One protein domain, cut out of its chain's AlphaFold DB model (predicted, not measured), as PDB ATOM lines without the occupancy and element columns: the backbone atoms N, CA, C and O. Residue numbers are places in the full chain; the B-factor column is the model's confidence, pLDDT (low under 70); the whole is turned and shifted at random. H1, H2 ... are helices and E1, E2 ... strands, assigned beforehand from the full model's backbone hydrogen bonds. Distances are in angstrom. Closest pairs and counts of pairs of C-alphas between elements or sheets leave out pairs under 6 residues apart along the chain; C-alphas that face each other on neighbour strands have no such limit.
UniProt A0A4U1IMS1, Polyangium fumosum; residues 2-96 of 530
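Overview. This is residues 2 to 96 of the 530 residues of a protein of Polyangium fumosum (UniProt A0A4U1IMS1). A strongly twisted sheet of five strands wraps partly round the long helix H2, which packs on one face; H1 covers edge strand E1 on that same face. These are two layers, helices on one face of a sheet. The 95 printed residues include three named helices and five named strands, in the order H1 E1 E2 E3 E4 E5 H2 H3; the antiparallel sheet runs E1 E2 E3 E5 E4. The class is mixed, and the whole is compact, with a radius of gyration of the C-alphas of 12.6 A and spans of 37 by 29 by 22 A.

Along the chain. H1, residues 2 to 12, begins at C-alpha 2 (287.843, 471.855, 266.417) and is 15.5 A long. E1 is residues 15 to 21, 19.6 A; E2, 30 to 36, 19.3 A; E3, 41 to 46, 16.0 A; E4, 54 to 56, 6.7 A; E5, 59 to 64, 15.9 A. H2, residues 75 to 90, is 22.6 A long. H3, residues 93 to 96, 5.5 A, ends at C-alpha 96 (297.926, 481.076, 261.990).

Arrangement. E1, E2 and E3 form a meander, each strand the antiparallel neighbour of the one before; N 17 and O 34 are 3.0 A apart, N 33 and O 43 2.9 A. E3 pairs with E5 through N 44 and O 62, 2.8 A, and E5 with E4 through N 61 and O 54, 2.8 A. H2 is on the sheet; its closest C-alphas to E3 are Arg 77 and Leu 41, 6.1 A. H1 and H2 only just touch, with 3 pairs of C-alphas within 8 A, closest Cys 8 and Cys 87, 5.7 A, through residues 83 to 87 of H2 alone. H3 only grazes the sheet with residues 94 to 95. In H1 and H2 every O i to N i+4 pair is within hydrogen-bond range; H3 is too short for one.

Size, cuts and confidence. The farthest C-alphas, Gln 25 and Ala 72, are 38.7 A apart. The printed part has no cut and no long link. Residues 20 to 29, 38 and 96 have pLDDT under 70.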
ATOM      1  N   LYS A   2     289.010 472.514 265.772       80.62
ATOM      2  CA  LYS A   2     287.843 471.855 266.417       80.62
ATOM      3  C   LYS A   2     287.058 472.744 267.400       80.62
ATOM      4  O   LYS A   2     285.837 472.778 267.337       80.62
ATOM      5  N   ALA A   3     287.757 473.507 268.244       83.44
ATOM      6  CA  ALA A   3     287.128 474.460 269.166       83.44
ATOM      7  C   ALA A   3     286.394 475.608 268.446       83.44
ATOM      8  O   ALA A   3     285.307 475.995 268.858       83.44
ATOM      9  N   TRP A   4     286.958 476.103 267.340       87.62
ATOM     10  CA  TRP A   4     286.341 477.148 266.521       87.62
ATOM     11  C   TRP A   4     285.047 476.656 265.860       87.62
ATOM     12  O   TRP A   4     284.044 477.358 265.879       87.62
ATOM     13  N   ILE A   5     285.040 475.420 265.346       86.44
ATOM     14  CA  ILE A   5     283.852 474.812 264.726       86.44
ATOM     15  C   ILE A   5     282.723 474.672 265.742       86.44
ATOM     16  O   ILE A   5     281.597 475.032 265.427       86.44
ATOM     17  N   ALA A   6     283.022 474.176 266.947       85.56
ATOM     18  CA  ALA A   6     282.025 474.042 268.008       85.56
ATOM     19  C   ALA A   6     281.438 475.409 268.396       85.56
ATOM     20  O   ALA A   6     280.226 475.580 268.387       85.56
ATOM     21  N   ALA A   7     282.294 476.413 268.619       86.56
ATOM     22  CA  ALA A   7     281.848 477.766 268.943       86.56
ATOM     23  C   ALA A   7     281.016 478.406 267.817       86.56
ATOM     24  O   ALA A   7     280.038 479.097 268.089       86.56
ATOM     25  N   CYS A   8     281.386 478.174 266.554       88.75
ATOM     26  CA  CYS A   8     280.639 478.676 265.404       88.75
ATOM     27  C   CYS A   8     279.288 477.965 265.235       88.75
ATOM     28  O   CYS A   8     278.276 478.626 265.009       88.75
ATOM     29  N   ALA A   9     279.261 476.638 265.385       87.12
ATOM     30  CA  ALA A   9     278.045 475.833 265.335       87.12
ATOM     31  C   ALA A   9     277.027 476.290 266.391       87.12
ATOM     32  O   ALA A   9     275.853 476.471 266.070       87.12
ATOM     33  N   ASP A  10     277.495 476.546 267.615       88.31
ATOM     34  CA  ASP A  10     276.658 477.016 268.719       88.31
ATOM     35  C   ASP A  10     276.163 478.455 268.500       88.31
ATOM     36  O   ASP A  10     274.988 478.739 268.727       88.31
ATOM     37  N   ALA A  11     277.035 479.360 268.036       87.06
ATOM     38  CA  ALA A  11     276.707 480.776 267.859       87.06
ATOM     39  C   ALA A  11     275.751 481.046 266.687       87.06
ATOM     40  O   ALA A  11     274.921 481.945 266.773       87.06
ATOM     41  N   GLU A  12     275.875 480.288 265.595       87.06
ATOM     42  CA  GLU A  12     275.072 480.476 264.377       87.06
ATOM     43  C   GLU A  12     273.950 479.433 264.236       87.06
ATOM     44  O   GLU A  12     273.240 479.416 263.232       87.06
ATOM     45  N   HIS A  13     273.779 478.554 265.232       84.50
ATOM     46  CA  HIS A  13     272.813 477.449 265.222       84.50
ATOM     47  C   HIS A  13     272.926 476.548 263.973       84.50
ATOM     48  O   HIS A  13     271.921 476.145 263.380       84.50
ATOM     49  N   LEU A  14     274.160 476.215 263.574       82.31
ATOM     50  CA  LEU A  14     274.469 475.395 262.397       82.31
ATOM     51  C   LEU A  14     275.033 474.026 262.784       82.31
ATOM     52  O   LEU A  14     275.890 473.910 263.655       82.31
ATOM     53  N   GLY A  15     274.638 472.974 262.064       85.69
ATOM     54  CA  GLY A  15     275.299 471.674 262.173       85.69
ATOM     55  C   GLY A  15     276.605 471.664 261.379       85.69
ATOM     56  O   GLY A  15     276.563 471.447 260.176       85.69
ATOM     57  N   LEU A  16     277.759 471.882 262.013       85.94
ATOM     58  CA  LEU A  16     279.044 471.944 261.306       85.94
ATOM     59  C   LEU A  16     279.883 470.673 261.488       85.94
ATOM     60  O   LEU A  16     280.032 470.152 262.593       85.94
ATOM     61  N   THR A  17     280.509 470.212 260.407       84.56
ATOM     62  CA  THR A  17     281.609 469.236 260.447       84.56
ATOM     63  C   THR A  17     282.766 469.722 259.600       84.56
ATOM     64  O   THR A  17     282.533 470.224 258.509       84.56
ATOM     65  N   ALA A  18     284.004 469.552 260.061       77.44
ATOM     66  CA  ALA A  18     285.169 469.875 259.242       77.44
ATOM     67  C   ALA A  18     285.984 468.646 258.880       77.44
ATOM     68  O   ALA A  18     286.047 467.670 259.631       77.44
ATOM     69  N   PHE A  19     286.645 468.772 257.739       73.19
ATOM     70  CA  PHE A  19     287.606 467.834 257.200       73.19
ATOM     71  C   PHE A  19     288.955 468.555 257.127       73.19
ATOM     72  O   PHE A  19     289.055 469.646 256.559       73.19
ATOM     73  N   ASP A  20     289.977 467.962 257.742       62.44
ATOM     74  CA  ASP A  20     291.342 468.478 257.675       62.44
ATOM     75  C   ASP A  20     291.919 468.186 256.280       62.44
ATOM     76  O   ASP A  20     292.056 467.023 255.895       62.44
ATOM     77  N   CYS A  21     292.283 469.232 255.533       53.97
ATOM     78  CA  CYS A  21     293.085 469.114 254.317       53.97
ATOM     79  C   CYS A  21     294.479 469.685 254.594       53.97
ATOM     80  O   CYS A  21     294.670 470.896 254.680       53.97
ATOM     81  N   PHE A  22     295.468 468.806 254.745       52.44
ATOM     82  CA  PHE A  22     296.869 469.215 254.817       52.44
ATOM     83  C   PHE A  22     297.390 469.443 253.397       52.44
ATOM     84  O   PHE A  22     297.294 468.544 252.564       52.44
ATOM     85  N   ALA A  23     297.949 470.623 253.123       49.53
ATOM     86  CA  ALA A  23     298.830 470.782 251.973       49.53
ATOM     87  C   ALA A  23     300.248 470.329 252.344       49.53
ATOM     88  O   ALA A  23     300.601 470.202 253.524       49.53
ATOM     89  N   ASP A  24     301.036 470.075 251.305       44.38
ATOM     90  CA  ASP A  24     302.398 469.566 251.366       44.38
ATOM     91  C   ASP A  24     303.246 470.311 252.419       44.38
ATOM     92  O   ASP A  24     303.193 471.536 252.536       44.38
ATOM     93  N   GLN A  25     304.016 469.555 253.204       41.97
ATOM     94  CA  GLN A  25     304.821 470.021 254.353       41.97
ATOM     95  C   GLN A  25     304.079 470.387 255.658       41.97
ATOM     96  O   GLN A  25     304.641 471.059 256.521       41.97
ATOM     97  N   GLY A  26     302.853 469.902 255.877       48.16
ATOM     98  CA  GLY A  26     302.253 469.870 257.221       48.16
ATOM     99  C   GLY A  26     301.798 471.224 257.782       48.16
ATOM    100  O   GLY A  26     301.518 471.318 258.977       48.16
ATOM    101  N   SER A  27     301.684 472.259 256.939       54.78
ATOM    102  CA  SER A  27     301.049 473.529 257.315       54.78
ATOM    103  C   SER A  27     299.584 473.554 256.863       54.78
ATOM    104  O   SER A  27     299.258 473.248 255.714       54.78
ATOM    105  N   LEU A  28     298.684 473.901 257.783       58.16
ATOM    106  CA  LEU A  28     297.244 473.936 257.536       58.16
ATOM    107  C   LEU A  28     296.906 475.182 256.696       58.16
ATOM    108  O   LEU A  28     296.846 476.295 257.218       58.16
ATOM    109  N   THR A  29     296.753 475.014 255.383       63.38
ATOM    110  CA  THR A  29     296.514 476.123 254.433       63.38
ATOM    111  C   THR A  29     295.044 476.269 254.044       63.38
ATOM    112  O   THR A  29     294.606 477.389 253.771       63.38
ATOM    113  N   HIS A  30     294.290 475.168 254.080       75.38
ATOM    114  CA  HIS A  30     292.875 475.086 253.721       75.38
ATOM    115  C   HIS A  30     292.109 474.245 254.745       75.38
ATOM    116  O   HIS A  30     292.625 473.250 255.257       75.38
ATOM    117  N   VAL A  31     290.867 474.625 255.033       81.81
ATOM    118  CA  VAL A  31     289.950 473.840 255.868       81.81
ATOM    119  C   VAL A  31     288.605 473.741 255.178       81.81
ATOM    120  O   VAL A  31     287.980 474.760 254.900       81.81
ATOM    121  N   ILE A  32     288.125 472.516 254.967       84.06
ATOM    122  CA  ILE A  32     286.797 472.293 254.402       84.06
ATOM    123  C   ILE A  32     285.804 472.119 255.545       84.06
ATOM    124  O   ILE A  32     285.896 471.168 256.322       84.06
ATOM    125  N   VAL A  33     284.830 473.022 255.629       85.12
ATOM    126  CA  VAL A  33     283.712 472.941 256.574       85.12
ATOM    127  C   VAL A  33     282.440 472.618 255.804       85.12
ATOM    128  O   VAL A  33     282.097 473.278 254.829       85.12
ATOM    129  N   GLU A  34     281.726 471.595 256.249       87.88
ATOM    130  CA  GLU A  34     280.402 471.225 255.768       87.88
ATOM    131  C   GLU A  34     279.349 471.710 256.766       87.88
ATOM    132  O   GLU A  34     279.324 471.274 257.920       87.88
ATOM    133  N   ALA A  35     278.477 472.610 256.308       86.19
ATOM    134  CA  ALA A  35     277.262 472.991 257.008       86.19
ATOM    135  C   ALA A  35     276.139 472.022 256.622       86.19
ATOM    136  O   ALA A  35     275.763 471.923 255.454       86.19
ATOM    137  N   LYS A  36     275.621 471.284 257.604       82.62
ATOM    138  CA  LYS A  36     274.559 470.282 257.471       82.62
ATOM    139  C   LYS A  36     273.184 470.921 257.659       82.62
ATOM    140  O   LYS A  36     273.012 471.803 258.495       82.62
ATOM    141  N   GLY A  37     272.198 470.430 256.914       78.38
ATOM    142  CA  GLY A  37     270.810 470.895 256.958       78.38
ATOM    143  C   GLY A  37     270.071 470.591 255.655       78.38
ATOM    144  O   GLY A  37     270.568 469.823 254.831       78.38
ATOM    145  N   GLU A  38     268.912 471.226 255.451       66.94
ATOM    146  CA  GLU A  38     268.077 471.069 254.243       66.94
ATOM    147  C   GLU A  38     268.809 471.423 252.937       66.94
ATOM    148  O   GLU A  38     268.446 470.935 251.871       66.94
ATOM    149  N   ALA A  39     269.874 472.226 253.013       72.56
ATOM    150  CA  ALA A  39     270.749 472.499 251.884       72.56
ATOM    151  C   ALA A  39     272.215 472.441 252.324       72.56
ATOM    152  O   ALA A  39     272.844 473.467 252.583       72.56
ATOM    153  N   ALA A  40     272.742 471.219 252.432       85.25
ATOM    154  CA  ALA A  40     274.133 471.007 252.807       85.25
ATOM    155  C   ALA A  40     275.084 471.780 251.875       85.25
ATOM    156  O   ALA A  40     274.918 471.761 250.650       85.25
ATOM    157  N   LEU A  41     276.066 472.462 252.464       90.44
ATOM    158  CA  LEU A  41     277.050 473.275 251.752       90.44
ATOM    159  C   LEU A  41     278.439 472.992 252.309       90.44
ATOM    160  O   LEU A  41     278.671 473.127 253.510       90.44
ATOM    161  N   ARG A  42     279.373 472.638 251.427       92.19
ATOM    162  CA  ARG A  42     280.797 472.575 251.761       92.19
ATOM    163  C   ARG A  42     281.452 473.891 251.394       92.19
ATOM    164  O   ARG A  42     281.169 474.441 250.335       92.19
ATOM    165  N   VAL A  43     282.325 474.384 252.257       90.81
ATOM    166  CA  VAL A  43     283.034 475.647 252.078       90.81
ATOM    167  C   VAL A  43     284.505 475.423 252.387       90.81
ATOM    168  O   VAL A  43     284.841 474.921 253.457       90.81
ATOM    169  N   ASP A  44     285.368 475.789 251.445       90.81
ATOM    170  CA  ASP A  44     286.806 475.906 251.657       90.81
ATOM    171  C   ASP A  44     287.114 477.230 252.357       90.81
ATOM    172  O   ASP A  44     286.677 478.295 251.913       90.81
ATOM    173  N   ILE A  45     287.861 477.151 253.451       90.12
ATOM    174  CA  ILE A  45     288.386 478.288 254.192       90.12
ATOM    175  C   ILE A  45     289.901 478.321 253.991       90.12
ATOM    176  O   ILE A  45     290.631 477.515 254.571       90.12
ATOM    177  N   ALA A  46     290.368 479.284 253.203       86.88
ATOM    178  CA  ALA A  46     291.776 479.482 252.892       86.88
ATOM    179  C   ALA A  46     292.411 480.525 253.818       86.88
ATOM    180  O   ALA A  46     291.788 481.532 254.171       86.88
ATOM    181  N   ARG A  47     293.689 480.329 254.165       84.88
ATOM    182  CA  ARG A  47     294.470 481.320 254.928       84.88
ATOM    183  C   ARG A  47     294.672 482.634 254.167       84.88
ATOM    184  O   ARG A  47     294.660 483.686 254.799       84.88
ATOM    185  N   ASP A  48     294.866 482.564 252.850       82.38
ATOM    186  CA  ASP A  48     294.944 483.725 251.958       82.38
ATOM    187  C   ASP A  48     293.681 483.816 251.095       82.38
ATOM    188  O   ASP A  48     293.431 482.968 250.240       82.38
ATOM    189  N   GLY A  49     292.892 484.867 251.312       81.75
ATOM    190  CA  GLY A  49     291.664 485.134 250.571       81.75
ATOM    191  C   GLY A  49     291.843 485.830 249.222       81.75
ATOM    192  O   GLY A  49     290.843 486.248 248.641       81.75
ATOM    193  N   SER A  50     293.073 485.998 248.715       80.19
ATOM    194  CA  SER A  50     293.345 486.684 247.440       80.19
ATOM    195  C   SER A  50     292.667 486.045 246.218       80.19
ATOM    196  O   SER A  50     292.384 486.743 245.245       80.19
ATOM    197  N   ARG A  51     292.377 484.737 246.270       80.94
ATOM    198  CA  ARG A  51     291.734 483.960 245.191       80.94
ATOM    199  C   ARG A  51     290.428 483.278 245.613       80.94
ATOM    200  O   ARG A  51     289.999 482.326 244.967       80.94
ATOM    201  N   SER A  52     289.811 483.725 246.702       88.12
ATOM    202  CA  SER A  52     288.595 483.103 247.236       88.12
ATOM    203  C   SER A  52     287.331 483.815 246.769       88.12
ATOM    204  O   SER A  52     287.354 485.005 246.467       88.12
ATOM    205  N   PHE A  53     286.214 483.086 246.755       90.25
ATOM    206  CA  PHE A  53     284.905 483.617 246.365       90.25
ATOM    207  C   PHE A  53     284.492 484.826 247.217       90.25
ATOM    208  O   PHE A  53     283.988 485.822 246.703       90.25
ATOM    209  N   ARG A  54     284.747 484.762 248.529       90.88
ATOM    210  CA  ARG A  54     284.549 485.866 249.467       90.88
ATOM    211  C   ARG A  54     285.752 486.010 250.383       90.88
ATOM    212  O   ARG A  54     286.225 485.035 250.954       90.88
ATOM    213  N   ARG A  55     286.208 487.242 250.593       91.75
ATOM    214  CA  ARG A  55     287.291 487.554 251.532       91.75
ATOM    215  C   ARG A  55     286.738 488.038 252.873       91.75
ATOM    216  O   ARG A  55     285.859 488.896 252.900       91.75
ATOM    217  N   VAL A  56     287.287 487.525 253.975       89.88
ATOM    218  CA  VAL A  56     286.990 487.961 255.348       89.88
ATOM    219  C   VAL A  56     288.314 488.200 256.075       89.88
ATOM    220  O   VAL A  56     289.005 487.271 256.489       89.88
ATOM    221  N   GLY A  57     288.712 489.469 256.186       86.69
ATOM    222  CA  GLY A  57     290.040 489.832 256.684       86.69
ATOM    223  C   GLY A  57     291.155 489.321 255.758       86.69
ATOM    224  O   GLY A  57     291.195 489.659 254.572       86.69
ATOM    225  N   GLN A  58     292.082 488.524 256.296       83.81
ATOM    226  CA  GLN A  58     293.122 487.857 255.497       83.81
ATOM    227  C   GLN A  58     292.667 486.510 254.925       83.81
ATOM    228  O   GLN A  58     293.191 486.101 253.895       83.81
ATOM    229  N   ALA A  59     291.666 485.877 255.540       87.50
ATOM    230  CA  ALA A  59     291.146 484.586 255.121       87.50
ATOM    231  C   ALA A  59     290.166 484.714 253.947       87.50
ATOM    232  O   ALA A  59     289.578 485.775 253.693       87.50
ATOM    233  N   GLY A  60     289.968 483.608 253.243       90.19
ATOM    234  CA  GLY A  60     288.996 483.488 252.170       90.19
ATOM    235  C   GLY A  60     288.020 482.346 252.401       90.19
ATOM    236  O   GLY A  60     288.385 481.339 252.995       90.19
ATOM    237  N   LEU A  61     286.785 482.509 251.933       92.50
ATOM    238  CA  LEU A  61     285.752 481.483 251.895       92.50
ATOM    239  C   LEU A  61     285.359 481.212 250.447       92.50
ATOM    240  O   LEU A  61     285.064 482.156 249.710       92.50
ATOM    241  N   SER A  62     285.277 479.941 250.076       93.31
ATOM    242  CA  SER A  62     284.819 479.501 248.761       93.31
ATOM    243  C   SER A  62     283.827 478.346 248.892       93.31
ATOM    244  O   SER A  62     284.216 477.284 249.374       93.31
ATOM    245  N   PRO A  63     282.553 478.502 248.486       92.12
ATOM    246  CA  PRO A  63     281.632 477.375 248.437       92.12
ATOM    247  C   PRO A  63     282.140 476.343 247.419       92.12
ATOM    248  O   PRO A  63     282.525 476.686 246.303       92.12
ATOM    249  N   LEU A  64     282.164 475.075 247.817       88.31
ATOM    250  CA  LEU A  64     282.635 473.956 247.008       88.31
ATOM    251  C   LEU A  64     281.443 473.258 246.356       88.31
ATOM    252  O   LEU A  64     280.621 472.640 247.035       88.31
ATOM    253  N   GLY A  65     281.364 473.350 245.033       85.12
ATOM    254  CA  GLY A  65     280.290 472.786 244.223       85.12
ATOM    255  C   GLY A  65     280.249 473.425 242.837       85.12
ATOM    256  O   GLY A  65     281.006 474.352 242.552       85.12
ATOM    257  N   GLN A  66     279.372 472.918 241.974       81.56
ATOM    258  CA  GLN A  66     279.027 473.580 240.718       81.56
ATOM    259  C   GLN A  66     277.787 474.441 240.965       81.56
ATOM    260  O   GLN A  66     276.725 473.909 241.279       81.56
ATOM    261  N   PHE A  67     277.948 475.757 240.854       85.94
ATOM    262  CA  PHE A  67     276.876 476.738 241.000       85.94
ATOM    263  C   PHE A  67     276.845 477.568 239.714       85.94
ATOM    264  O   PHE A  67     277.827 478.244 239.413       85.94
ATOM    265  N   GLU A  68     275.765 477.477 238.932       79.19
ATOM    266  CA  GLU A  68     275.627 478.246 237.682       79.19
ATOM    267  C   GLU A  68     275.516 479.754 237.961       79.19
ATOM    268  O   GLU A  68     276.167 480.559 237.300       79.19
ATOM    269  N   ASP A  69     274.747 480.125 238.990       86.31
ATOM    270  CA  ASP A  69     274.666 481.480 239.535       86.31
ATOM    271  C   ASP A  69     274.457 481.415 241.053       86.31
ATOM    272  O   ASP A  69     273.416 480.974 241.540       86.31
ATOM    273  N   TRP A  70     275.438 481.898 241.819       88.31
ATOM    274  CA  TRP A  70     275.356 481.922 243.281       88.31
ATOM    275  C   TRP A  70     274.180 482.762 243.801       88.31
ATOM    276  O   TRP A  70     273.618 482.463 244.855       88.31
ATOM    277  N   ASN A  71     273.774 483.806 243.076       87.19
ATOM    278  CA  ASN A  71     272.673 484.663 243.515       87.19
ATOM    279  C   ASN A  71     271.318 483.942 243.448       87.19
ATOM    280  O   ASN A  71     270.411 484.275 244.217       87.19
ATOM    281  N   ALA A  72     271.208 482.934 242.577       88.50
ATOM    282  CA  ALA A  72     270.029 482.092 242.408       88.50
ATOM    283  C   ALA A  72     269.969 480.908 243.396       88.50
ATOM    284  O   ALA A  72     268.954 480.215 243.457       88.50
ATOM    285  N   GLU A  73     271.020 480.678 244.194       90.69
ATOM    286  CA  GLU A  73     271.058 479.567 245.146       90.69
ATOM    287  C   GLU A  73     270.028 479.714 246.284       90.69
ATOM    288  O   GLU A  73     269.712 480.836 246.708       90.69
ATOM    289  N   PRO A  74     269.526 478.592 246.845       89.69
ATOM    290  CA  PRO A  74     268.564 478.615 247.942       89.69
ATOM    291  C   PRO A  74     269.059 479.421 249.150       89.69
ATOM    292  O   PRO A  74     270.201 479.274 249.593       89.69
ATOM    293  N   GLU A  75     268.159 480.204 249.755       88.94
ATOM    294  CA  GLU A  75     268.435 481.002 250.964       88.94
ATOM    295  C   GLU A  75     269.143 480.236 252.097       88.94
ATOM    296  O   GLU A  75     270.015 480.814 252.747       88.94
ATOM    297  N   PRO A  76     268.853 478.945 252.365       88.38
ATOM    298  CA  PRO A  76     269.608 478.189 253.363       88.38
ATOM    299  C   PRO A  76     271.116 478.073 253.066       88.38
ATOM    300  O   PRO A  76     271.910 478.163 254.001       88.38
ATOM    301  N   ARG A  77     271.539 477.938 251.796       89.88
ATOM    302  CA  ARG A  77     272.973 477.863 251.427       89.88
ATOM    303  C   ARG A  77     273.662 479.211 251.568       89.88
ATOM    304  O   ARG A  77     274.761 479.284 252.113       89.88
ATOM    305  N   LYS A  78     272.999 480.280 251.121       90.94
ATOM    306  CA  LYS A  78     273.524 481.647 251.241       90.94
ATOM    307  C   LYS A  78     273.717 482.025 252.712       90.94
ATOM    308  O   LYS A  78     274.818 482.416 253.094       90.94
ATOM    309  N   ARG A  79     272.716 481.739 253.559       89.62
ATOM    310  CA  ARG A  79     272.808 481.922 255.017       89.62
ATOM    311  C   ARG A  79     273.937 481.114 255.659       89.62
ATOM    312  O   ARG A  79     274.623 481.643 256.528       89.62
ATOM    313  N   ALA A  80     274.165 479.872 255.232       89.81
ATOM    314  CA  ALA A  80     275.268 479.062 255.751       89.81
ATOM    315  C   ALA A  80     276.647 479.675 255.431       89.81
ATOM    316  O   ALA A  80     277.514 479.728 256.304       89.81
ATOM    317  N   LEU A  81     276.846 480.184 254.208       91.94
ATOM    318  CA  LEU A  81     278.087 480.868 253.829       91.94
ATOM    319  C   LEU A  81     278.272 482.191 254.595       91.94
ATOM    320  O   LEU A  81     279.381 482.492 255.039       91.94
ATOM    321  N   ASP A  82     277.199 482.967 254.771       92.12
ATOM    322  CA  ASP A  82     277.220 484.220 255.537       92.12
ATOM    323  C   ASP A  82     277.582 483.992 257.010       92.12
ATOM    324  O   ASP A  82     278.446 484.688 257.547       92.12
ATOM    325  N   ALA A  83     276.982 482.983 257.638       91.00
ATOM    326  CA  ALA A  83     277.248 482.592 259.019       91.00
ATOM    327  C   ALA A  83     278.706 482.148 259.230       91.00
ATOM    328  O   ALA A  83     279.371 482.597 260.167       91.00
ATOM    329  N   LEU A  84     279.257 481.336 258.318       91.19
ATOM    330  CA  LEU A  84     280.678 480.967 258.350       91.19
ATOM    331  C   LEU A  84     281.587 482.195 258.188       91.19
ATOM    332  O   LEU A  84     282.608 482.306 258.871       91.19
ATOM    333  N   GLY A  85     281.196 483.144 257.334       92.12
ATOM    334  CA  GLY A  85     281.882 484.427 257.188       92.12
ATOM    335  C   GLY A  85     281.871 485.250 258.480       92.12
ATOM    336  O   GLY A  85     282.906 485.790 258.869       92.12
ATOM    337  N   ALA A  86     280.738 485.299 259.185       91.44
ATOM    338  CA  ALA A  86     280.620 485.976 260.476       91.44
ATOM    339  C   ALA A  86     281.495 485.316 261.555       91.44
ATOM    340  O   ALA A  86     282.188 486.012 262.298       91.44
ATOM    341  N   CYS A  87     281.539 483.982 261.607       91.25
ATOM    342  CA  CYS A  87     282.432 483.259 262.512       91.25
ATOM    343  C   CYS A  87     283.912 483.555 262.244       91.25
ATOM    344  O   CYS A  87     284.667 483.772 263.191       91.25
ATOM    345  N   LEU A  88     284.326 483.606 260.974       89.94
ATOM    346  CA  LEU A  88     285.706 483.941 260.606       89.94
ATOM    347  C   LEU A  88     286.063 485.392 260.922       89.94
ATOM    348  O   LEU A  88     287.191 485.673 261.314       89.94
ATOM    349  N   ALA A  89     285.105 486.311 260.787       89.00
ATOM    350  CA  ALA A  89     285.301 487.703 261.172       89.00
ATOM    351  C   ALA A  89     285.504 487.863 262.690       89.00
ATOM    352  O   ALA A  89     286.198 488.786 263.113       89.00
ATOM    353  N   ARG A  90     284.920 486.968 263.503       88.88
ATOM    354  CA  ARG A  90     285.091 486.950 264.965       88.88
ATOM    355  C   ARG A  90     286.422 486.337 265.397       88.88
ATOM    356  O   ARG A  90     287.071 486.878 266.285       88.88
ATOM    357  N   ASP A  91     286.817 485.218 264.794       85.81
ATOM    358  CA  ASP A  91     288.064 484.521 265.112       85.81
ATOM    359  C   ASP A  91     288.579 483.745 263.891       85.81
ATOM    360  O   ASP A  91     287.898 482.867 263.368       85.81
ATOM    361  N   ALA A  92     289.805 484.041 263.458       82.88
ATOM    362  CA  ALA A  92     290.511 483.319 262.396       82.88
ATOM    363  C   ALA A  92     291.867 482.760 262.871       82.88
ATOM    364  O   ALA A  92     292.700 482.338 262.067       82.88
ATOM    365  N   THR A  93     292.118 482.748 264.185       80.31
ATOM    366  CA  THR A  93     293.426 482.407 264.770       80.31
ATOM    367  C   THR A  93     293.869 480.978 264.468       80.31
ATOM    368  O   THR A  93     295.069 480.709 264.392       80.31
ATOM    369  N   PHE A  94     292.932 480.060 264.213       78.88
ATOM    370  CA  PHE A  94     293.263 478.677 263.869       78.88
ATOM    371  C   PHE A  94     294.036 478.533 262.546       78.88
ATOM    372  O   PHE A  94     294.688 477.509 262.359       78.88
ATOM    373  N   LEU A  95     293.998 479.539 261.663       73.94
ATOM    374  CA  LEU A  95     294.740 479.566 260.394       73.94
ATOM    375  C   LEU A  95     296.197 480.042 260.557       73.94
ATOM    376  O   LEU A  95     296.972 480.009 259.605       73.94
ATOM    377  N   ALA A  96     296.601 480.496 261.750       67.50
ATOM    378  CA  ALA A  96     297.926 481.076 261.990       67.50
ATOM    379  C   ALA A  96     299.011 480.056 262.411       67.50
ATOM    380  O   ALA A  96     300.151 480.449 262.664       67.50
TER     381      ALA A  96